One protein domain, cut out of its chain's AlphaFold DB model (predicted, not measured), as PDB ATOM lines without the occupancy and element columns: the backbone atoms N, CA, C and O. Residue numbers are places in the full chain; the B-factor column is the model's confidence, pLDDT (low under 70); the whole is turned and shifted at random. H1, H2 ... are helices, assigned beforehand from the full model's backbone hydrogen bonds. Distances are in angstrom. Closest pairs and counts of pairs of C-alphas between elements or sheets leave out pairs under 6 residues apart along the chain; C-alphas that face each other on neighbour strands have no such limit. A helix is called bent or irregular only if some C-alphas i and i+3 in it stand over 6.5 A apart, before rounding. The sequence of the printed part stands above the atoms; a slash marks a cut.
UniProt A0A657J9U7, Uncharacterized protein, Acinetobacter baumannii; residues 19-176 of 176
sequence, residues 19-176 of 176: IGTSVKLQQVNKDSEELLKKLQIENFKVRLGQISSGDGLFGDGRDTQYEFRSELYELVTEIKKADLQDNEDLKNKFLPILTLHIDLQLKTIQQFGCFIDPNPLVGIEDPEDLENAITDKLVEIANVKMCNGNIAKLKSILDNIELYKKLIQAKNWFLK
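This is residues 19 to 176 of the 176 residues of an uncharacterized protein of Acinetobacter baumannii (UniProt A0A657J9U7). A long helical arm sticks out from one end of a loose four-helix bundle, and two short helices pack on the bundle near its other end. H2, H3 and H6 make the body; H1 joins it with its later residues, while residues 19 to 36 stand free, and H4 and H5 pack on H6. The 158 printed residues include six named helices, H1 to H6 in chain order, and no named strand; the class is all helix. The whole is loose, with a radius of gyration of the C-alphas of 20.7 A, and its C-alphas span 77 by 29 by 24 A, the arm making much of the length.

H1, residues 20 to 52, begins with C-alpha 20 at (301.042, 209.341, 342.108) and is 48.3 A long. H2, residues 64 to 81, is 25.3 A long. H3, residues 88 to 111, is 34.7 A long and has a kink of 29 degrees near residue 95; it is only just irregular, with C-alphas 93 and 96 lying 6.7 A apart. H4 is residues 127 to 132, and H5 is residues 136 to 141, with C-alpha 136 at (243.726, 161.442, 343.194). H6, residues 150 to 175, is 37.9 A long and ends with C-alpha 175 at (278.888, 172.388, 344.457).

H1, H2, H3 and H6 form an up and down bundle, each helix running against the one before it in the chain. H1 and H2 are a helical hairpin at a shallow tilt of 17 degrees; H1 touches H2 with residues 44 to 52 alone, and the closest C-alphas, of Ile 51 and Phe 68, are 6.3 A apart. H1 touches H3 with residues 41 to 48 alone, the closest C-alphas being those of Ile 41 and Leu 90 at 7.0 A. H2 and H3 are close but not clearly touching. H6 is the hub, touching four helices. It touches H3 at a shallow tilt of 25 degrees, opposite ways, with the closest C-alphas, of Gln 105 and Tyr 164, at 6.1 A. It touches H2 the same way at 37 degrees, only just a steep tilt; the closest C-alphas, of Tyr 73 and Leu 167, are 6.0 A apart. H6 touches H4 with residues 158 to 165 alone, the C-alphas of Pro 127 and Lys 165 being closest at 6.1 A. It touches H5 with residues 150 to 154 alone, about perpendicular at 80 degrees, with the C-alphas of Val 139 and Leu 154 closest at 5.8 A. H1 and H6 are apart. Every O i to N i+4 pair is within hydrogen-bond range in H1, H2, H4 and H5; 18 of 20 are in H3 and 21 of 22 in H6.

The C-alphas of Ile 19 and Asp 117, the two farthest apart, are 78.6 A from each other. Without the free stretch the body spans 52 by 29 by 21 A. The printed part has no cut; the links from H1 to H2 and from H3 to H4 are long. Mean pLDDT of the printed part is 84.1, with residues 19 to 29 and 52 to 64 under 70.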
ATOM      1  N   ILE A  19     300.274 211.391 338.376       42.22
ATOM      2  CA  ILE A  19     300.713 209.974 338.315       42.22
ATOM      3  C   ILE A  19     300.612 209.280 339.683       42.22
ATOM      4  O   ILE A  19     300.039 208.199 339.792       42.22
ATOM      5  N   GLY A  20     301.093 209.916 340.756       37.88
ATOM      6  CA  GLY A  20     301.042 209.341 342.108       37.88
ATOM      7  C   GLY A  20     299.631 209.280 342.702       37.88
ATOM      8  O   GLY A  20     299.327 208.374 343.476       37.88
ATOM      9  N   THR A  21     298.753 210.211 342.324       51.12
ATOM     10  CA  THR A  21     297.368 210.260 342.810       51.12
ATOM     11  C   THR A  21     296.471 209.273 342.061       51.12
ATOM     12  O   THR A  21     295.593 208.685 342.677       51.12
ATOM     13  N   SER A  22     296.740 208.992 340.778       49.09
ATOM     14  CA  SER A  22     296.026 207.961 340.006       49.09
ATOM     15  C   SER A  22     296.263 206.553 340.567       49.09
ATOM     16  O   SER A  22     295.307 205.816 340.792       49.09
ATOM     17  N   VAL A  23     297.514 206.211 340.901       54.91
ATOM     18  CA  VAL A  23     297.853 204.926 341.541       54.91
ATOM     19  C   VAL A  23     297.218 204.813 342.932       54.91
ATOM     20  O   VAL A  23     296.675 203.769 343.279       54.91
ATOM     21  N   LYS A  24     297.214 205.900 343.718       57.22
ATOM     22  CA  LYS A  24     296.519 205.934 345.016       57.22
ATOM     23  C   LYS A  24     295.001 205.799 344.871       57.22
ATOM     24  O   LYS A  24     294.401 205.093 345.666       57.22
ATOM     25  N   LEU A  25     294.385 206.419 343.864       56.94
ATOM     26  CA  LEU A  25     292.953 206.285 343.571       56.94
ATOM     27  C   LEU A  25     292.593 204.864 343.121       56.94
ATOM     28  O   LEU A  25     291.587 204.327 343.567       56.94
ATOM     29  N   GLN A  26     293.427 204.227 342.297       56.06
ATOM     30  CA  GLN A  26     293.260 202.818 341.925       56.06
ATOM     31  C   GLN A  26     293.375 201.895 343.142       56.06
ATOM     32  O   GLN A  26     292.576 200.974 343.282       56.06
ATOM     33  N   GLN A  27     294.325 202.168 344.042       60.72
ATOM     34  CA  GLN A  27     294.475 201.414 345.284       60.72
ATOM     35  C   GLN A  27     293.265 201.609 346.207       60.72
ATOM     36  O   GLN A  27     292.705 200.627 346.675       60.72
ATOM     37  N   VAL A  28     292.804 202.848 346.408       69.19
ATOM     38  CA  VAL A  28     291.611 203.150 347.221       69.19
ATOM     39  C   VAL A  28     290.355 202.506 346.635       69.19
ATOM     40  O   VAL A  28     289.546 201.964 347.386       69.19
ATOM     41  N   ASN A  29     290.189 202.524 345.310       63.69
ATOM     42  CA  ASN A  29     289.082 201.832 344.650       63.69
ATOM     43  C   ASN A  29     289.153 200.323 344.882       63.69
ATOM     44  O   ASN A  29     288.155 199.732 345.284       63.69
ATOM     45  N   LYS A  30     290.331 199.714 344.718       72.88
ATOM     46  CA  LYS A  30     290.527 198.283 344.969       72.88
ATOM     47  C   LYS A  30     290.243 197.916 346.431       72.88
ATOM     48  O   LYS A  30     289.504 196.971 346.692       72.88
ATOM     49  N   ASP A  31     290.766 198.691 347.378       75.31
ATOM     50  CA  ASP A  31     290.541 198.481 348.811       75.31
ATOM     51  C   ASP A  31     289.047 198.641 349.168       75.31
ATOM     52  O   ASP A  31     288.511 197.892 349.990       75.31
ATOM     53  N   SER A  32     288.351 199.579 348.514       71.75
ATOM     54  CA  SER A  32     286.906 199.789 348.682       71.75
ATOM     55  C   SER A  32     286.086 198.633 348.116       71.75
ATOM     56  O   SER A  32     285.149 198.181 348.768       71.75
ATOM     57  N   GLU A  33     286.435 198.121 346.936       79.88
ATOM     58  CA  GLU A  33     285.792 196.950 346.325       79.88
ATOM     59  C   GLU A  33     285.968 195.696 347.190       79.88
ATOM     60  O   GLU A  33     285.007 194.965 347.439       79.88
ATOM     61  N   GLU A  34     287.174 195.471 347.715       81.56
ATOM     62  CA  GLU A  34     287.445 194.374 348.645       81.56
ATOM     63  C   GLU A  34     286.641 194.514 349.946       81.56
ATOM     64  O   GLU A  34     286.097 193.526 350.451       81.56
ATOM     65  N   LEU A  35     286.525 195.734 350.484       81.94
ATOM     66  CA  LEU A  35     285.719 196.006 351.673       81.94
ATOM     67  C   LEU A  35     284.226 195.779 351.409       81.94
ATOM     68  O   LEU A  35     283.557 195.134 352.218       81.94
ATOM     69  N   LEU A  36     283.708 196.254 350.273       83.31
ATOM     70  CA  LEU A  36     282.322 196.036 349.858       83.31
ATOM     71  C   LEU A  36     282.018 194.543 349.729       83.31
ATOM     72  O   LEU A  36     281.006 194.080 350.253       83.31
ATOM     73  N   LYS A  37     282.922 193.769 349.118       84.81
ATOM     74  CA  LYS A  37     282.777 192.315 348.993       84.81
ATOM     75  C   LYS A  37     282.732 191.624 350.360       84.81
ATOM     76  O   LYS A  37     281.887 190.760 350.582       84.81
ATOM     77  N   LYS A  38     283.589 192.027 351.305       86.06
ATOM     78  CA  LYS A  38     283.565 191.509 352.688       86.06
ATOM     79  C   LYS A  38     282.258 191.847 353.404       86.06
ATOM     80  O   LYS A  38     281.661 190.971 354.021       86.06
ATOM     81  N   LEU A  39     281.787 193.089 353.291       86.12
ATOM     82  CA  LEU A  39     280.524 193.522 353.892       86.12
ATOM     83  C   LEU A  39     279.323 192.767 353.313       86.12
ATOM     84  O   LEU A  39     278.420 192.407 354.062       86.12
ATOM     85  N   GLN A  40     279.325 192.487 352.007       88.31
ATOM     86  CA  GLN A  40     278.301 191.660 351.366       88.31
ATOM     87  C   GLN A  40     278.296 190.233 351.926       88.31
ATOM     88  O   GLN A  40     277.242 189.739 352.319       88.31
ATOM     89  N   ILE A  41     279.467 189.592 352.030       90.31
ATOM     90  CA  ILE A  41     279.602 188.247 352.612       90.31
ATOM     91  C   ILE A  41     279.065 188.217 354.051       90.31
ATOM     92  O   ILE A  41     278.263 187.347 354.393       90.31
ATOM     93  N   GLU A  42     279.456 189.179 354.888       89.31
ATOM     94  CA  GLU A  42     278.969 189.259 356.269       89.31
ATOM     95  C   GLU A  42     277.463 189.541 356.341       89.31
ATOM     96  O   GLU A  42     276.763 188.936 357.154       89.31
ATOM     97  N   ASN A  43     276.924 190.379 355.452       87.81
ATOM     98  CA  ASN A  43     275.485 190.621 355.376       87.81
ATOM     99  C   ASN A  43     274.699 189.332 355.079       87.81
ATOM    100  O   ASN A  43     273.708 189.056 355.758       87.81
ATOM    101  N   PHE A  44     275.169 188.508 354.137       93.19
ATOM    102  CA  PHE A  44     274.547 187.213 353.846       93.19
ATOM    103  C   PHE A  44     274.574 186.275 355.058       93.19
ATOM    104  O   PHE A  44     273.558 185.655 355.378       93.19
ATOM    105  N   LYS A  45     275.700 186.205 355.781       90.62
ATOM    106  CA  LYS A  45     275.821 185.393 357.007       90.62
ATOM    107  C   LYS A  45     274.854 185.859 358.103       90.62
ATOM    108  O   LYS A  45     274.237 185.024 358.763       90.62
ATOM    109  N   VAL A  46     274.703 187.172 358.290       87.50
ATOM    110  CA  VAL A  46     273.772 187.749 359.276       87.50
ATOM    111  C   VAL A  46     272.324 187.421 358.918       87.50
ATOM    112  O   VAL A  46     271.579 186.957 359.780       87.50
ATOM    113  N   ARG A  47     271.932 187.604 357.652       85.75
ATOM    114  CA  ARG A  47     270.573 187.296 357.180       85.75
ATOM    115  C   ARG A  47     270.232 185.820 357.338       85.75
ATOM    116  O   ARG A  47     269.146 185.499 357.802       85.75
ATOM    117  N   LEU A  48     271.177 184.926 357.057       87.94
ATOM    118  CA  LEU A  48     271.006 183.496 357.314       87.94
ATOM    119  C   LEU A  48     270.737 183.208 358.799       87.94
ATOM    120  O   LEU A  48     269.862 182.409 359.124       87.94
ATOM    121  N   GLY A  49     271.455 183.890 359.698       79.69
ATOM    122  CA  GLY A  49     271.223 183.807 361.141       79.69
ATOM    123  C   GLY A  49     269.812 184.247 361.544       79.69
ATOM    124  O   GLY A  49     269.168 183.582 362.352       79.69
ATOM    125  N   GLN A  50     269.308 185.325 360.940       80.00
ATOM    126  CA  GLN A  50     267.958 185.840 361.193       80.00
ATOM    127  C   GLN A  50     266.882 184.862 360.725       80.00
ATOM    128  O   GLN A  50     265.983 184.546 361.504       80.00
ATOM    129  N   ILE A  51     267.033 184.320 359.515       76.12
ATOM    130  CA  ILE A  51     266.137 183.296 358.973       76.12
ATOM    131  C   ILE A  51     266.110 182.099 359.947       76.12
ATOM    132  O   ILE A  51     265.041 181.685 360.386       76.12
ATOM    133  N   SER A  52     267.275 181.609 360.413       62.94
ATOM    134  CA  SER A  52     267.404 180.449 361.338       62.94
ATOM    135  C   SER A  52     266.830 180.624 362.744       62.94
ATOM    136  O   SER A  52     266.644 179.633 363.441       62.94
ATOM    137  N   SER A  53     266.538 181.853 363.165       55.66
ATOM    138  CA  SER A  53     266.037 182.146 364.516       55.66
ATOM    139  C   SER A  53     264.508 182.087 364.655       55.66
ATOM    140  O   SER A  53     263.980 182.243 365.755       55.66
ATOM    141  N   GLY A  54     263.789 181.831 363.558       51.25
ATOM    142  CA  GLY A  54     262.352 181.558 363.567       51.25
ATOM    143  C   GLY A  54     262.047 180.123 364.006       51.25
ATOM    144  O   GLY A  54     261.693 179.289 363.178       51.25
ATOM    145  N   ASP A  55     262.195 179.821 365.299       42.41
ATOM    146  CA  ASP A  55     261.893 178.505 365.883       42.41
ATOM    147  C   ASP A  55     260.393 178.159 365.773       42.41
ATOM    148  O   ASP A  55     259.573 178.444 366.650       42.41
ATOM    149  N   GLY A  56     260.023 177.503 364.675       41.28
ATOM    150  CA  GLY A  56     258.789 176.738 364.542       41.28
ATOM    151  C   GLY A  56     259.080 175.256 364.747       41.28
ATOM    152  O   GLY A  56     259.484 174.574 363.803       41.28
ATOM    153  N   LEU A  57     258.879 174.771 365.979       37.47
ATOM    154  CA  LEU A  57     258.970 173.361 366.375       37.47
ATOM    155  C   LEU A  57     258.416 172.419 365.291       37.47
ATOM    156  O   LEU A  57     257.317 172.615 364.768       37.47
ATOM    157  N   PHE A  58     259.179 171.365 364.989       43.12
ATOM    158  CA  PHE A  58     258.747 170.263 364.133       43.12
ATOM    159  C   PHE A  58     257.412 169.700 364.629       43.12
ATOM    160  O   PHE A  58     257.364 169.066 365.681       43.12
ATOM    161  N   GLY A  59     256.339 169.917 363.863       37.62
ATOM    162  CA  GLY A  59     255.081 169.193 364.053       37.62
ATOM    163  C   GLY A  59     253.782 169.997 364.024       37.62
ATOM    164  O   GLY A  59     252.735 169.366 364.116       37.62
ATOM    165  N   ASP A  60     253.780 171.331 363.883       34.47
ATOM    166  CA  ASP A  60     252.508 172.091 363.945       34.47
ATOM    167  C   ASP A  60     251.893 172.506 362.593       34.47
ATOM    168  O   ASP A  60     250.796 173.083 362.543       34.47
ATOM    169  N   GLY A  61     252.578 172.203 361.486       40.53
ATOM    170  CA  GLY A  61     252.097 172.489 360.135       40.53
ATOM    171  C   GLY A  61     251.823 173.973 359.868       40.53
ATOM    172  O   GLY A  61     250.933 174.281 359.083       40.53
ATOM    173  N   ARG A  62     252.471 174.918 360.559       48.53
ATOM    174  CA  ARG A  62     252.435 176.332 360.159       48.53
ATOM    175  C   ARG A  62     253.207 176.560 358.854       48.53
ATOM    176  O   ARG A  62     254.258 175.959 358.634       48.53
ATOM    177  N   ASP A  63     252.705 177.511 358.061       60.19
ATOM    178  CA  ASP A  63     253.352 178.090 356.869       60.19
ATOM    179  C   ASP A  63     254.793 178.558 357.128       60.19
ATOM    180  O   ASP A  63     255.598 178.627 356.207       60.19
ATOM    181  N   THR A  64     255.170 178.778 358.388       60.97
ATOM    182  CA  THR A  64     256.489 179.264 358.802       60.97
ATOM    183  C   THR A  64     257.654 178.401 358.317       60.97
ATOM    184  O   THR A  64     258.729 178.928 358.050       60.97
ATOM    185  N   GLN A  65     257.489 177.076 358.179       73.44
ATOM    186  CA  GLN A  65     258.564 176.230 357.634       73.44
ATOM    187  C   GLN A  65     258.719 176.382 356.117       73.44
ATOM    188  O   GLN A  65     259.836 176.325 355.602       73.44
ATOM    189  N   TYR A  66     257.602 176.562 355.411       78.31
ATOM    190  CA  TYR A  66     257.596 176.827 353.977       78.31
ATOM    191  C   TYR A  66     258.170 178.222 353.694       78.31
ATOM    192  O   TYR A  66     259.033 178.365 352.827       78.31
ATOM    193  N   GLU A  67     257.762 179.226 354.475       82.44
ATOM    194  CA  GLU A  67     258.282 180.599 354.435       82.44
ATOM    195  C   GLU A  67     259.789 180.619 354.675       82.44
ATOM    196  O   GLU A  67     260.533 181.084 353.819       82.44
ATOM    197  N   PHE A  68     260.258 179.996 355.759       85.00
ATOM    198  CA  PHE A  68     261.683 179.881 356.062       85.00
ATOM    199  C   PHE A  68     262.486 179.312 354.882       85.00
ATOM    200  O   PHE A  68     263.525 179.841 354.489       85.00
ATOM    201  N   ARG A  69     262.025 178.188 354.320       89.00
ATOM    202  CA  ARG A  69     262.728 177.500 353.230       89.00
ATOM    203  C   ARG A  69     262.707 178.336 351.949       89.00
ATOM    204  O   ARG A  69     263.684 178.324 351.203       89.00
ATOM    205  N   SER A  70     261.628 179.081 351.723       91.06
ATOM    206  CA  SER A  70     261.515 180.035 350.620       91.06
ATOM    207  C   SER A  70     262.492 181.203 350.791       91.06
ATOM    208  O   SER A  70     263.251 181.489 349.869       91.06
ATOM    209  N   GLU A  71     262.572 181.800 351.983       90.94
ATOM    210  CA  GLU A  71     263.535 182.864 352.308       90.94
ATOM    211  C   GLU A  71     264.989 182.385 352.184       90.94
ATOM    212  O   GLU A  71     265.849 183.100 351.666       90.94
ATOM    213  N   LEU A  72     265.279 181.148 352.607       93.19
ATOM    214  CA  LEU A  72     266.593 180.533 352.421       93.19
ATOM    215  C   LEU A  72     266.948 180.421 350.932       93.19
ATOM    216  O   LEU A  72     268.067 180.752 350.539       93.19
ATOM    217  N   TYR A  73     266.007 179.979 350.095       95.81
ATOM    218  CA  TYR A  73     266.210 179.909 348.648       95.81
ATOM    219  C   TYR A  73     266.444 181.296 348.028       95.81
ATOM    220  O   TYR A  73     267.346 181.461 347.200       95.81
ATOM    221  N   GLU A  74     265.680 182.308 348.441       95.31
ATOM    222  CA  GLU A  74     265.855 183.688 347.982       95.31
ATOM    223  C   GLU A  74     267.237 184.233 348.350       95.31
ATOM    224  O   GLU A  74     267.945 184.755 347.484       95.31
ATOM    225  N   LEU A  75     267.679 184.019 349.591       94.69
ATOM    226  CA  LEU A  75     268.994 184.450 350.055       94.69
ATOM    227  C   LEU A  75     270.128 183.817 349.235       94.69
ATOM    228  O   LEU A  75     271.084 184.489 348.849       94.69
ATOM    229  N   VAL A  76     270.012 182.526 348.920       96.19
ATOM    230  CA  VAL A  76     271.002 181.814 348.099       96.19
ATOM    231  C   VAL A  76     270.958 182.274 346.637       96.19
ATOM    232  O   VAL A  76     271.997 182.386 345.986       96.19
ATOM    233  N   THR A  77     269.776 182.616 346.128       96.88
ATOM    234  CA  THR A  77     269.614 183.220 344.800       96.88
ATOM    235  C   THR A  77     270.317 184.575 344.716       96.88
ATOM    236  O   THR A  77     270.950 184.880 343.705       96.88
ATOM    237  N   GLU A  78     270.253 185.390 345.767       95.50
ATOM    238  CA  GLU A  78     270.992 186.654 345.839       95.50
ATOM    239  C   GLU A  78     272.511 186.445 345.863       95.50
ATOM    240  O   GLU A  78     273.225 187.134 345.133       95.50
ATOM    241  N   ILE A  79     273.005 185.451 346.612       95.44
ATOM    242  CA  ILE A  79     274.426 185.060 346.592       95.44
ATOM    243  C   ILE A  79     274.854 184.665 345.176       95.44
ATOM    244  O   ILE A  79     275.908 185.097 344.706       95.44
ATOM    245  N   LYS A  80     274.021 183.887 344.468       96.06
ATOM    246  CA  LYS A  80     274.312 183.489 343.087       96.06
ATOM    247  C   LYS A  80     274.318 184.682 342.128       96.06
ATOM    248  O   LYS A  80     275.175 184.745 341.249       96.06
ATOM    249  N   LYS A  81     273.395 185.637 342.290       95.50
ATOM    250  CA  LYS A  81     273.354 186.883 341.499       95.50
ATOM    251  C   LYS A  81     274.570 187.777 341.745       95.50
ATOM    252  O   LYS A  81     274.999 188.462 340.825       95.50
ATOM    253  N   ALA A  82     275.113 187.760 342.960       92.25
ATOM    254  CA  ALA A  82     276.341 188.467 343.312       92.25
ATOM    255  C   ALA A  82     277.623 187.741 342.853       92.25
ATOM    256  O   ALA A  82     278.714 188.253 343.083       92.25
ATOM    257  N   ASP A  83     277.500 186.564 342.227       94.06
ATOM    258  CA  ASP A  83     278.608 185.689 341.824       94.06
ATOM    259  C   ASP A  83     279.550 185.318 342.988       94.06
ATOM    260  O   ASP A  83     280.774 185.278 342.874       94.06
ATOM    261  N   LEU A  84     278.955 185.078 344.161       93.56
ATOM    262  CA  LEU A  84     279.664 184.740 345.398       93.56
ATOM    263  C   LEU A  84     279.475 183.277 345.816       93.56
ATOM    264  O   LEU A  84     279.916 182.897 346.900       93.56
ATOM    265  N   GLN A  85     278.859 182.438 344.975       93.38
ATOM    266  CA  GLN A  85     278.655 181.015 345.276       93.38
ATOM    267  C   GLN A  85     279.969 180.261 345.518       93.38
ATOM    268  O   GLN A  85     279.976 179.297 346.271       93.38
ATOM    269  N   ASP A  86     281.079 180.720 344.935       93.44
ATOM    270  CA  ASP A  86     282.398 180.085 345.050       93.44
ATOM    271  C   ASP A  86     283.205 180.538 346.270       93.44
ATOM    272  O   ASP A  86     284.320 180.080 346.505       93.44
ATOM    273  N   ASN A  87     282.641 181.433 347.082       94.50
ATOM    274  CA  ASN A  87     283.279 181.878 348.307       94.50
ATOM    275  C   ASN A  87     283.217 180.790 349.396       94.50
ATOM    276  O   ASN A  87     282.134 180.409 349.838       94.50
ATOM    277  N   GLU A  88     284.383 180.349 349.875       94.12
ATOM    278  CA  GLU A  88     284.520 179.287 350.884       94.12
ATOM    279  C   GLU A  88     283.760 179.568 352.187       94.12
ATOM    280  O   GLU A  88     283.116 178.675 352.736       94.12
ATOM    281  N   ASP A  89     283.766 180.808 352.681       93.12
ATOM    282  CA  ASP A  89     283.041 181.149 353.908       93.12
ATOM    283  C   ASP A  89     281.527 180.975 353.737       93.12
ATOM    284  O   ASP A  89     280.848 180.473 354.638       93.12
ATOM    285  N   LEU A  90     280.991 181.396 352.587       94.62
ATOM    286  CA  LEU A  90     279.581 181.210 352.262       94.62
ATOM    287  C   LEU A  90     279.268 179.728 352.043       94.62
ATOM    288  O   LEU A  90     278.299 179.247 352.628       94.62
ATOM    289  N   LYS A  91     280.103 178.976 351.308       95.31
ATOM    290  CA  LYS A  91     279.954 177.516 351.144       95.31
ATOM    291  C   LYS A  91     279.858 176.819 352.500       95.31
ATOM    292  O   LYS A  91     278.861 176.152 352.777       95.31
ATOM    293  N   ASN A  92     280.835 177.047 353.376       94.62
ATOM    294  CA  ASN A  92     280.912 176.424 354.699       94.62
ATOM    295  C   ASN A  92     279.722 176.773 355.600       94.62
ATOM    296  O   ASN A  92     279.328 175.970 356.447       94.62
ATOM    297  N   LYS A  93     279.131 177.960 355.426       93.56
ATOM    298  CA  LYS A  93     277.992 178.400 356.233       93.56
ATOM    299  C   LYS A  93     276.642 177.932 355.677       93.56
ATOM    300  O   LYS A  93     275.784 177.526 356.458       93.56
ATOM    301  N   PHE A  94     276.446 177.989 354.362       94.62
ATOM    302  CA  PHE A  94     275.152 177.741 353.721       94.62
ATOM    303  C   PHE A  94     274.924 176.269 353.368       94.62
ATOM    304  O   PHE A  94     273.803 175.792 353.535       94.62
ATOM    305  N   LEU A  95     275.946 175.528 352.919       94.62
ATOM    306  CA  LEU A  95     275.777 174.133 352.480       94.62
ATOM    307  C   LEU A  95     275.190 173.203 353.558       94.62
ATOM    308  O   LEU A  95     274.284 172.430 353.224       94.62
ATOM    309  N   PRO A  96     275.637 173.253 354.831       92.94
ATOM    310  CA  PRO A  96     275.061 172.406 355.873       92.94
ATOM    311  C   PRO A  96     273.588 172.731 356.137       92.94
ATOM    312  O   PRO A  96     272.770 171.825 356.288       92.94
ATOM    313  N   ILE A  97     273.241 174.023 356.135       91.69
ATOM    314  CA  ILE A  97     271.869 174.489 356.367       91.69
ATOM    315  C   ILE A  97     270.974 174.081 355.196       91.69
ATOM    316  O   ILE A  97     269.939 173.458 355.406       91.69
ATOM    317  N   LEU A  98     271.397 174.332 353.955       93.56
ATOM    318  CA  LEU A  98     270.668 173.886 352.767       93.56
ATOM    319  C   LEU A  98     270.425 172.378 352.779       93.56
ATOM    320  O   LEU A  98     269.302 171.948 352.547       93.56
ATOM    321  N   THR A  99     271.450 171.582 353.093       94.12
ATOM    322  CA  THR A  99     271.322 170.118 353.144       94.12
ATOM    323  C   THR A  99     270.287 169.687 354.179       94.12
ATOM    324  O   THR A  99     269.375 168.940 353.842       94.12
ATOM    325  N   LEU A 100     270.356 170.234 355.397       91.50
ATOM    326  CA  LEU A 100     269.358 169.963 356.430       91.50
ATOM    327  C   LEU A 100     267.940 170.303 355.947       91.50
ATOM    328  O   LEU A 100     267.020 169.509 356.110       91.50
ATOM    329  N   HIS A 101     267.744 171.474 355.342       90.88
ATOM    330  CA  HIS A 101     266.410 171.916 354.937       90.88
ATOM    331  C   HIS A 101     265.861 171.190 353.704       90.88
ATOM    332  O   HIS A 101     264.643 171.038 353.617       90.88
ATOM    333  N   ILE A 102     266.723 170.688 352.815       94.25
ATOM    334  CA  ILE A 102     266.356 169.767 351.728       94.25
ATOM    335  C   ILE A 102     265.793 168.472 352.319       94.25
ATOM    336  O   ILE A 102     264.673 168.090 351.980       94.25
ATOM    337  N   ASP A 103     266.505 167.848 353.262       92.50
ATOM    338  CA  ASP A 103     266.066 166.595 353.893       92.50
ATOM    339  C   ASP A 103     264.737 166.771 354.639       92.50
ATOM    340  O   ASP A 103     263.857 165.908 354.616       92.50
ATOM    341  N   LEU A 104     264.570 167.910 355.315       90.38
ATOM    342  CA  LEU A 104     263.332 168.234 356.018       90.38
ATOM    343  C   LEU A 104     262.168 168.498 355.061       90.38
ATOM    344  O   LEU A 104     261.054 168.073 355.352       90.38
ATOM    345  N   GLN A 105     262.412 169.174 353.935       92.00
ATOM    346  CA  GLN A 105     261.382 169.417 352.929       92.00
ATOM    347  C   GLN A 105     260.929 168.108 352.274       92.00
ATOM    348  O   GLN A 105     259.726 167.896 352.126       92.00
ATOM    349  N   LEU A 106     261.861 167.199 351.968       93.88
ATOM    350  CA  LEU A 106     261.527 165.866 351.465       93.88
ATOM    351  C   LEU A 106     260.636 165.109 352.457       93.88
ATOM    352  O   LEU A 106     259.600 164.567 352.074       93.88
ATOM    353  N   LYS A 107     260.978 165.138 353.752       91.38
ATOM    354  CA  LYS A 107     260.140 164.543 354.806       91.38
ATOM    355  C   LYS A 107     258.745 165.167 354.857       91.38
ATOM    356  O   LYS A 107     257.775 164.433 355.025       91.38
ATOM    357  N   THR A 108     258.623 166.487 354.702       89.69
ATOM    358  CA  THR A 108     257.318 167.167 354.624       89.69
ATOM    359  C   THR A 108     256.499 166.668 353.433       89.69
ATOM    360  O   THR A 108     255.325 166.352 353.606       89.69
ATOM    361  N   ILE A 109     257.105 166.528 352.250       91.75
ATOM    362  CA  ILE A 109     256.415 166.000 351.061       91.75
ATOM    363  C   ILE A 109     255.948 164.563 351.308       91.75
ATOM    364  O   ILE A 109     254.777 164.242 351.111       91.75
ATOM    365  N   GLN A 110     256.831 163.706 351.820       91.62
ATOM    366  CA  GLN A 110     256.516 162.307 352.105       91.62
ATOM    367  C   GLN A 110     255.389 162.152 353.136       91.62
ATOM    368  O   GLN A 110     254.628 161.185 353.079       91.62
ATOM    369  N   GLN A 111     255.217 163.110 354.053       90.25
ATOM    370  CA  GLN A 111     254.115 163.104 355.017       90.25
ATOM    371  C   GLN A 111     252.734 163.274 354.376       90.25
ATOM    372  O   GLN A 111     251.756 162.840 354.982       90.25
ATOM    373  N   PHE A 112     252.612 163.815 353.158       89.62
ATOM    374  CA  PHE A 112     251.307 163.910 352.490       89.62
ATOM    375  C   PHE A 112     250.683 162.538 352.205       89.62
ATOM    376  O   PHE A 112     249.462 162.401 352.243       89.62
ATOM    377  N   GLY A 113     251.510 161.513 351.980       86.62
ATOM    378  CA  GLY A 113     251.071 160.138 351.748       86.62
ATOM    379  C   GLY A 113     250.982 159.271 353.008       86.62
ATOM    380  O   GLY A 113     250.759 158.071 352.881       86.62
ATOM    381  N   CYS A 114     251.152 159.822 354.220       88.69
ATOM    382  CA  CYS A 114     251.295 159.021 355.449       88.69
ATOM    383  C   CYS A 114     250.059 158.184 355.828       88.69
ATOM    384  O   CYS A 114     250.175 157.250 356.618       88.69
ATOM    385  N   PHE A 115     248.895 158.496 355.253       86.81
ATOM    386  CA  PHE A 115     247.647 157.750 355.438       86.81
ATOM    387  C   PHE A 115     247.389 156.702 354.337       86.81
ATOM    388  O   PHE A 115     246.354 156.036 354.365       86.81
ATOM    389  N   ILE A 116     248.299 156.552 353.365       86.69
ATOM    390  CA  ILE A 116     248.276 155.484 352.353       86.69
ATOM    391  C   ILE A 116     249.277 154.411 352.776       86.69
ATOM    392  O   ILE A 116     250.422 154.734 353.087       86.69
ATOM    393  N   ASP A 117     248.861 153.147 352.747       87.75
ATOM    394  CA  ASP A 117     249.741 152.000 352.979       87.75
ATOM    395  C   ASP A 117     249.798 151.103 351.721       87.75
ATOM    396  O   ASP A 117     248.750 150.593 351.303       87.75
ATOM    397  N   PRO A 118     250.973 150.929 351.083       89.12
ATOM    398  CA  PRO A 118     252.231 151.626 351.375       89.12
ATOM    399  C   PRO A 118     252.184 153.104 350.952       89.12
ATOM    400  O   PRO A 118     251.492 153.462 349.998       89.12
ATOM    401  N   ASN A 119     252.949 153.964 351.637       90.88
ATOM    402  CA  ASN A 119     253.046 155.382 351.278       90.88
ATOM    403  C   ASN A 119     253.780 155.518 349.930       90.88
ATOM    404  O   ASN A 119     254.968 155.192 349.869       90.88
ATOM    405  N   PRO A 120     253.122 156.021 348.868       91.94
ATOM    406  CA  PRO A 120     253.693 156.036 347.524       91.94
ATOM    407  C   PRO A 120     254.839 157.041 347.354       91.94
ATOM    408  O   PRO A 120     255.552 156.962 346.364       91.94
ATOM    409  N   LEU A 121     255.024 157.978 348.291       92.56
ATOM    410  CA  LEU A 121     256.073 159.000 348.222       92.56
ATOM    411  C   LEU A 121     257.371 158.573 348.926       92.56
ATOM    412  O   LEU A 121     258.413 159.206 348.760       92.56
ATOM    413  N   VAL A 122     257.326 157.525 349.754       93.50
ATOM    414  CA  VAL A 122     258.498 157.068 350.515       93.50
ATOM    415  C   VAL A 122     259.468 156.336 349.591       93.50
ATOM    416  O   VAL A 122     259.081 155.426 348.866       93.50
ATOM    417  N   GLY A 123     260.748 156.708 349.663       92.19
ATOM    418  CA  GLY A 123     261.812 156.138 348.826       92.19
ATOM    419  C   GLY A 123     261.997 156.837 347.477       92.19
ATOM    420  O   GLY A 123     262.904 156.469 346.739       92.19
ATOM    421  N   ILE A 124     261.180 157.852 347.177       94.81
ATOM    422  CA  ILE A 124     261.352 158.721 346.013       94.81
ATOM    423  C   ILE A 124     262.092 159.985 346.457       94.81
ATOM    424  O   ILE A 124     261.652 160.672 347.380       94.81
ATOM    425  N   GLU A 125     263.223 160.269 345.812       95.12
ATOM    426  CA  GLU A 125     264.038 161.470 346.051       95.12
ATOM    427  C   GLU A 125     264.000 162.448 344.870       95.12
ATOM    428  O   GLU A 125     264.210 163.643 345.061       95.12
ATOM    429  N   ASP A 126     263.731 161.967 343.654       96.38
ATOM    430  CA  ASP A 126     263.670 162.828 342.477       96.38
ATOM    431  C   ASP A 126     262.366 163.659 342.463       96.38
ATOM    432  O   ASP A 126     261.281 163.100 342.654       96.38
ATOM    433  N   PRO A 127     262.433 164.991 342.257       95.56
ATOM    434  CA  PRO A 127     261.246 165.841 342.221       95.56
ATOM    435  C   PRO A 127     260.220 165.471 341.140       95.56
ATOM    436  O   PRO A 127     259.025 165.568 341.404       95.56
ATOM    437  N   GLU A 128     260.649 165.054 339.945       96.00
ATOM    438  CA  GLU A 128     259.729 164.691 338.857       96.00
ATOM    439  C   GLU A 128     259.016 163.374 339.177       96.00
ATOM    440  O   GLU A 128     257.805 163.248 338.984       96.00
ATOM    441  N   ASP A 129     259.735 162.412 339.758       96.25
ATOM    442  CA  ASP A 129     259.133 161.168 340.244       96.25
ATOM    443  C   ASP A 129     258.145 161.417 341.398       96.25
ATOM    444  O   ASP A 129     257.102 160.761 341.468       96.25
ATOM    445  N   LEU A 130     258.420 162.388 342.280       95.12
ATOM    446  CA  LEU A 130     257.490 162.797 343.342       95.12
ATOM    447  C   LEU A 130     256.193 163.377 342.768       95.12
ATOM    448  O   LEU A 130     255.120 163.044 343.268       95.12
ATOM    449  N   GLU A 131     256.274 164.214 341.729       94.81
ATOM    450  CA  GLU A 131     255.093 164.749 341.034       94.81
ATOM    451  C   GLU A 131     254.278 163.626 340.380       94.81
ATOM    452  O   GLU A 131     253.058 163.564 340.550       94.81
ATOM    453  N   ASN A 132     254.949 162.694 339.698       94.56
ATOM    454  CA  ASN A 132     254.313 161.557 339.027       94.56
ATOM    455  C   ASN A 132     253.654 160.568 340.004       94.56
ATOM    456  O   ASN A 132     252.701 159.877 339.639       94.56
ATOM    457  N   ALA A 133     254.140 160.494 341.243       93.62
ATOM    458  CA  ALA A 133     253.577 159.645 342.290       93.62
ATOM    459  C   ALA A 133     252.307 160.231 342.946       93.62
ATOM    460  O   ALA A 133     251.642 159.539 343.730       93.62
ATOM    461  N   ILE A 134     251.934 161.483 342.642       93.19
ATOM    462  CA  ILE A 134     250.692 162.086 343.138       93.19
ATOM    463  C   ILE A 134     249.495 161.439 342.437       93.19
ATOM    464  O   ILE A 134     249.331 161.513 341.223       93.19
ATOM    465  N   THR A 135     248.603 160.848 343.228       91.94
ATOM    466  CA  THR A 135     247.349 160.252 342.747       91.94
ATOM    467  C   THR A 135     246.144 160.989 343.318       91.94
ATOM    468  O   THR A 135     246.236 161.578 344.396       91.94
ATOM    469  N   ASP A 136     244.985 160.890 342.664       91.94
ATOM    470  CA  ASP A 136     243.726 161.442 343.194       91.94
ATOM    471  C   ASP A 136     243.444 160.932 344.613       91.94
ATOM    472  O   ASP A 136     243.114 161.708 345.508       91.94
ATOM    473  N   LYS A 137     243.689 159.636 344.850       89.94
ATOM    474  CA  LYS A 137     243.558 159.011 346.172       89.94
ATOM    475  C   LYS A 137     244.469 159.667 347.210       89.94
ATOM    476  O   LYS A 137     244.042 159.872 348.342       89.94
ATOM    477  N   LEU A 138     245.712 159.991 346.846       90.94
ATOM    478  CA  LEU A 138     246.626 160.709 347.734       90.94
ATOM    479  C   LEU A 138     246.080 162.090 348.071       90.94
ATOM    480  O   LEU A 138     246.015 162.446 349.242       90.94
ATOM    481  N   VAL A 139     245.647 162.845 347.061       91.31
ATOM    482  CA  VAL A 139     245.118 164.201 347.240       91.31
ATOM    483  C   VAL A 139     243.872 164.200 348.128       91.31
ATOM    484  O   VAL A 139     243.746 165.046 349.014       91.31
ATOM    485  N   GLU A 140     242.964 163.247 347.927       89.62
ATOM    486  CA  GLU A 140     241.738 163.110 348.716       89.62
ATOM    487  C   GLU A 140     242.037 162.944 350.207       89.62
ATOM    488  O   GLU A 140     241.470 163.665 351.040       89.62
ATOM    489  N   ILE A 141     242.961 162.042 350.546       86.38
ATOM    490  CA  ILE A 141     243.228 161.675 351.939       86.38
ATOM    491  C   ILE A 141     244.343 162.489 352.600       86.38
ATOM    492  O   ILE A 141     244.463 162.462 353.825       86.38
ATOM    493  N   ALA A 142     245.147 163.223 351.825       83.56
ATOM    494  CA  ALA A 142     246.204 164.071 352.357       83.56
ATOM    495  C   ALA A 142     245.621 165.077 353.360       83.56
ATOM    496  O   ALA A 142     244.648 165.794 353.077       83.56
ATOM    497  N   ASN A 143     246.232 165.138 354.542       78.31
ATOM    498  CA  ASN A 143     245.885 166.118 355.561       78.31
ATOM    499  C   ASN A 143     246.718 167.386 355.354       78.31
ATOM    500  O   ASN A 143     247.779 167.556 355.952       78.31
ATOM    501  N   VAL A 144     246.237 168.263 354.475       79.75
ATOM    502  CA  VAL A 144     246.847 169.572 354.230       79.75
ATOM    503  C   VAL A 144     246.092 170.624 355.037       79.75
ATOM    504  O   VAL A 144     244.882 170.806 354.879       79.75
ATOM    505  N   LYS A 145     246.809 171.323 355.918       71.00
ATOM    506  CA  LYS A 145     246.231 172.335 356.809       71.00
ATOM    507  C   LYS A 145     245.548 173.445 355.999       71.00
ATOM    508  O   LYS A 145     246.046 173.862 354.961       71.00
ATOM    509  N   MET A 146     244.396 173.918 356.482       73.00
ATOM    510  CA  MET A 146     243.594 174.995 355.869       73.00
ATOM    511  C   MET A 146     243.123 174.742 354.419       73.00
ATOM    512  O   MET A 146     242.556 175.639 353.798       73.00
ATOM    513  N   CYS A 147     243.277 173.524 353.884       77.94
ATOM    514  CA  CYS A 147     242.836 173.164 352.536       77.94
ATOM    515  C   CYS A 147     241.592 172.266 352.585       77.94
ATOM    516  O   CYS A 147     241.681 171.063 352.821       77.94
ATOM    517  N   ASN A 148     240.422 172.845 352.304       75.00
ATOM    518  CA  ASN A 148     239.139 172.130 352.370       75.00
ATOM    519  C   ASN A 148     238.757 171.389 351.073       75.00
ATOM    520  O   ASN A 148     237.757 170.678 351.057       75.00
ATOM    521  N   GLY A 149     239.514 171.549 349.982       86.44
ATOM    522  CA  GLY A 149     239.197 170.949 348.682       86.44
ATOM    523  C   GLY A 149     240.410 170.331 347.994       86.44
ATOM    524  O   GLY A 149     241.527 170.828 348.140       86.44
ATOM    525  N   ASN A 150     240.175 169.281 347.202       88.62
ATOM    526  CA  ASN A 150     241.225 168.514 346.521       88.62
ATOM    527  C   ASN A 150     242.123 169.389 345.636       88.62
ATOM    528  O   ASN A 150     243.334 169.216 345.642       88.62
ATOM    529  N   ILE A 151     241.564 170.395 344.954       90.56
ATOM    530  CA  ILE A 151     242.348 171.341 344.140       90.56
ATOM    531  C   ILE A 151     243.356 172.118 345.002       90.56
ATOM    532  O   ILE A 151     244.516 172.259 344.624       90.56
ATOM    533  N   ALA A 152     242.935 172.607 346.174       88.56
ATOM    534  CA  ALA A 152     243.813 173.352 347.076       88.56
ATOM    535  C   ALA A 152     244.889 172.448 347.696       88.56
ATOM    536  O   ALA A 152     246.049 172.847 347.780       88.56
ATOM    537  N   LYS A 153     244.519 171.215 348.065       88.94
ATOM    538  CA  LYS A 153     245.464 170.206 348.561       88.94
ATOM    539  C   LYS A 153     246.520 169.870 347.511       88.94
ATOM    540  O   LYS A 153     247.704 169.951 347.809       88.94
ATOM    541  N   LEU A 154     246.094 169.560 346.283       92.81
ATOM    542  CA  LEU A 154     246.988 169.275 345.161       92.81
ATOM    543  C   LEU A 154     247.954 170.434 344.925       92.81
ATOM    544  O   LEU A 154     249.159 170.216 344.849       92.81
ATOM    545  N   LYS A 155     247.442 171.670 344.881       91.88
ATOM    546  CA  LYS A 155     248.281 172.860 344.728       91.88
ATOM    547  C   LYS A 155     249.341 172.957 345.829       91.88
ATOM    548  O   LYS A 155     250.507 173.143 345.521       91.88
ATOM    549  N   SER A 156     248.956 172.780 347.091       90.19
ATOM    550  CA  SER A 156     249.896 172.840 348.215       90.19
ATOM    551  C   SER A 156     250.972 171.747 348.153       90.19
ATOM    552  O   SER A 156     252.135 172.015 348.459       90.19
ATOM    553  N   ILE A 157     250.613 170.530 347.730       91.44
ATOM    554  CA  ILE A 157     251.575 169.435 347.531       91.44
ATOM    555  C   ILE A 157     252.582 169.814 346.438       91.44
ATOM    556  O   ILE A 157     253.787 169.729 346.668       91.44
ATOM    557  N   LEU A 158     252.097 170.291 345.287       93.81
ATOM    558  CA  LEU A 158     252.939 170.720 344.168       93.81
ATOM    559  C   LEU A 158     253.847 171.899 344.542       93.81
ATOM    560  O   LEU A 158     255.037 171.865 344.247       93.81
ATOM    561  N   ASP A 159     253.332 172.898 345.265       93.56
ATOM    562  CA  ASP A 159     254.124 174.038 345.751       93.56
ATOM    563  C   ASP A 159     255.283 173.566 346.659       93.56
ATOM    564  O   ASP A 159     256.403 174.077 346.582       93.56
ATOM    565  N   ASN A 160     255.052 172.541 347.489       92.56
ATOM    566  CA  ASN A 160     256.094 171.951 348.330       92.56
ATOM    567  C   ASN A 160     257.154 171.182 347.526       92.56
ATOM    568  O   ASN A 160     258.332 171.237 347.896       92.56
ATOM    569  N   ILE A 161     256.771 170.491 346.449       95.25
ATOM    570  CA  ILE A 161     257.721 169.809 345.555       95.25
ATOM    571  C   ILE A 161     258.544 170.829 344.760       95.25
ATOM    572  O   ILE A 161     259.766 170.709 344.676       95.25
ATOM    573  N   GLU A 162     257.920 171.898 344.273       96.75
ATOM    574  CA  GLU A 162     258.625 172.975 343.575       96.75
ATOM    575  C   GLU A 162     259.637 173.678 344.497       96.75
ATOM    576  O   GLU A 162     260.768 173.970 344.095       96.75
ATOM    577  N   LEU A 163     259.286 173.910 345.767       95.38
ATOM    578  CA  LEU A 163     260.235 174.431 346.753       95.38
ATOM    579  C   LEU A 163     261.405 173.464 346.992       95.38
ATOM    580  O   LEU A 163     262.555 173.895 347.080       95.38
ATOM    581  N   TYR A 164     261.141 172.158 347.055       96.56
ATOM    582  CA  TYR A 164     262.187 171.140 347.175       96.56
ATOM    583  C   TYR A 164     263.157 171.165 345.985       96.56
ATOM    584  O   TYR A 164     264.375 171.232 346.177       96.56
ATOM    585  N   LYS A 165     262.624 171.233 344.760       97.69
ATOM    586  CA  LYS A 165     263.400 171.376 343.520       97.69
ATOM    587  C   LYS A 165     264.293 172.621 343.541       97.69
ATOM    588  O   LYS A 165     265.485 172.536 343.234       97.69
ATOM    589  N   LYS A 166     263.749 173.763 343.972       97.69
ATOM    590  CA  LYS A 166     264.492 175.025 344.145       97.69
ATOM    591  C   LYS A 166     265.637 174.903 345.149       97.69
ATOM    592  O   LYS A 166     266.745 175.363 344.875       97.69
ATOM    593  N   LEU A 167     265.412 174.249 346.288       96.75
ATOM    594  CA  LEU A 167     266.455 174.038 347.294       96.75
ATOM    595  C   LEU A 167     267.589 173.138 346.775       96.75
ATOM    596  O   LEU A 167     268.761 173.459 346.984       96.75
ATOM    597  N   ILE A 168     267.269 172.059 346.048       97.19
ATOM    598  CA  ILE A 168     268.277 171.205 345.389       97.19
ATOM    599  C   ILE A 168     269.099 172.024 344.390       97.19
ATOM    600  O   ILE A 168     270.332 171.962 344.390       97.19
ATOM    601  N   GLN A 169     268.435 172.826 343.557       97.19
ATOM    602  CA  GLN A 169     269.104 173.699 342.597       97.19
ATOM    603  C   GLN A 169     270.063 174.676 343.295       97.19
ATOM    604  O   GLN A 169     271.207 174.825 342.863       97.19
ATOM    605  N   ALA A 170     269.618 175.291 344.391       96.56
ATOM    606  CA  ALA A 170     270.415 176.209 345.193       96.56
ATOM    607  C   ALA A 170     271.657 175.537 345.797       96.56
ATOM    608  O   ALA A 170     272.757 176.085 345.714       96.56
ATOM    609  N   LYS A 171     271.521 174.316 346.330       96.56
ATOM    610  CA  LYS A 171     272.665 173.509 346.790       96.56
ATOM    611  C   LYS A 171     273.661 173.256 345.657       96.56
ATOM    612  O   LYS A 171     274.862 173.423 345.853       96.56
ATOM    613  N   ASN A 172     273.177 172.923 344.461       96.19
ATOM    614  CA  ASN A 172     274.030 172.660 343.303       96.19
ATOM    615  C   ASN A 172     274.812 173.892 342.823       96.19
ATOM    616  O   ASN A 172     275.836 173.725 342.167       96.19
ATOM    617  N   TRP A 173     274.393 175.121 343.142       96.06
ATOM    618  CA  TRP A 173     275.196 176.312 342.837       96.06
ATOM    619  C   TRP A 173     276.479 176.401 343.665       96.06
ATOM    620  O   TRP A 173     277.457 176.942 343.167       96.06
ATOM    621  N   PHE A 174     276.495 175.860 344.884       94.19
ATOM    622  CA  PHE A 174     277.679 175.833 345.750       94.19
ATOM    623  C   PHE A 174     278.608 174.634 345.485       94.19
ATOM    624  O   PHE A 174     279.735 174.617 345.975       94.19
ATOM    625  N   LEU A 175     278.136 173.617 344.757       91.19
ATOM    626  CA  LEU A 175     278.888 172.388 344.457       91.19
ATOM    627  C   LEU A 175     279.539 172.381 343.066       91.19
ATOM    628  O   LEU A 175     280.299 171.462 342.764       91.19
ATOM    629  N   LYS A 176     279.198 173.358 342.222       74.81
ATOM    630  CA  LYS A 176     279.910 173.626 340.969       74.81
ATOM    631  C   LYS A 176     281.231 174.334 341.251       74.81
ATOM    632  O   LYS A 176     282.114 174.187 340.380       74.81
TER     633      LYS A 176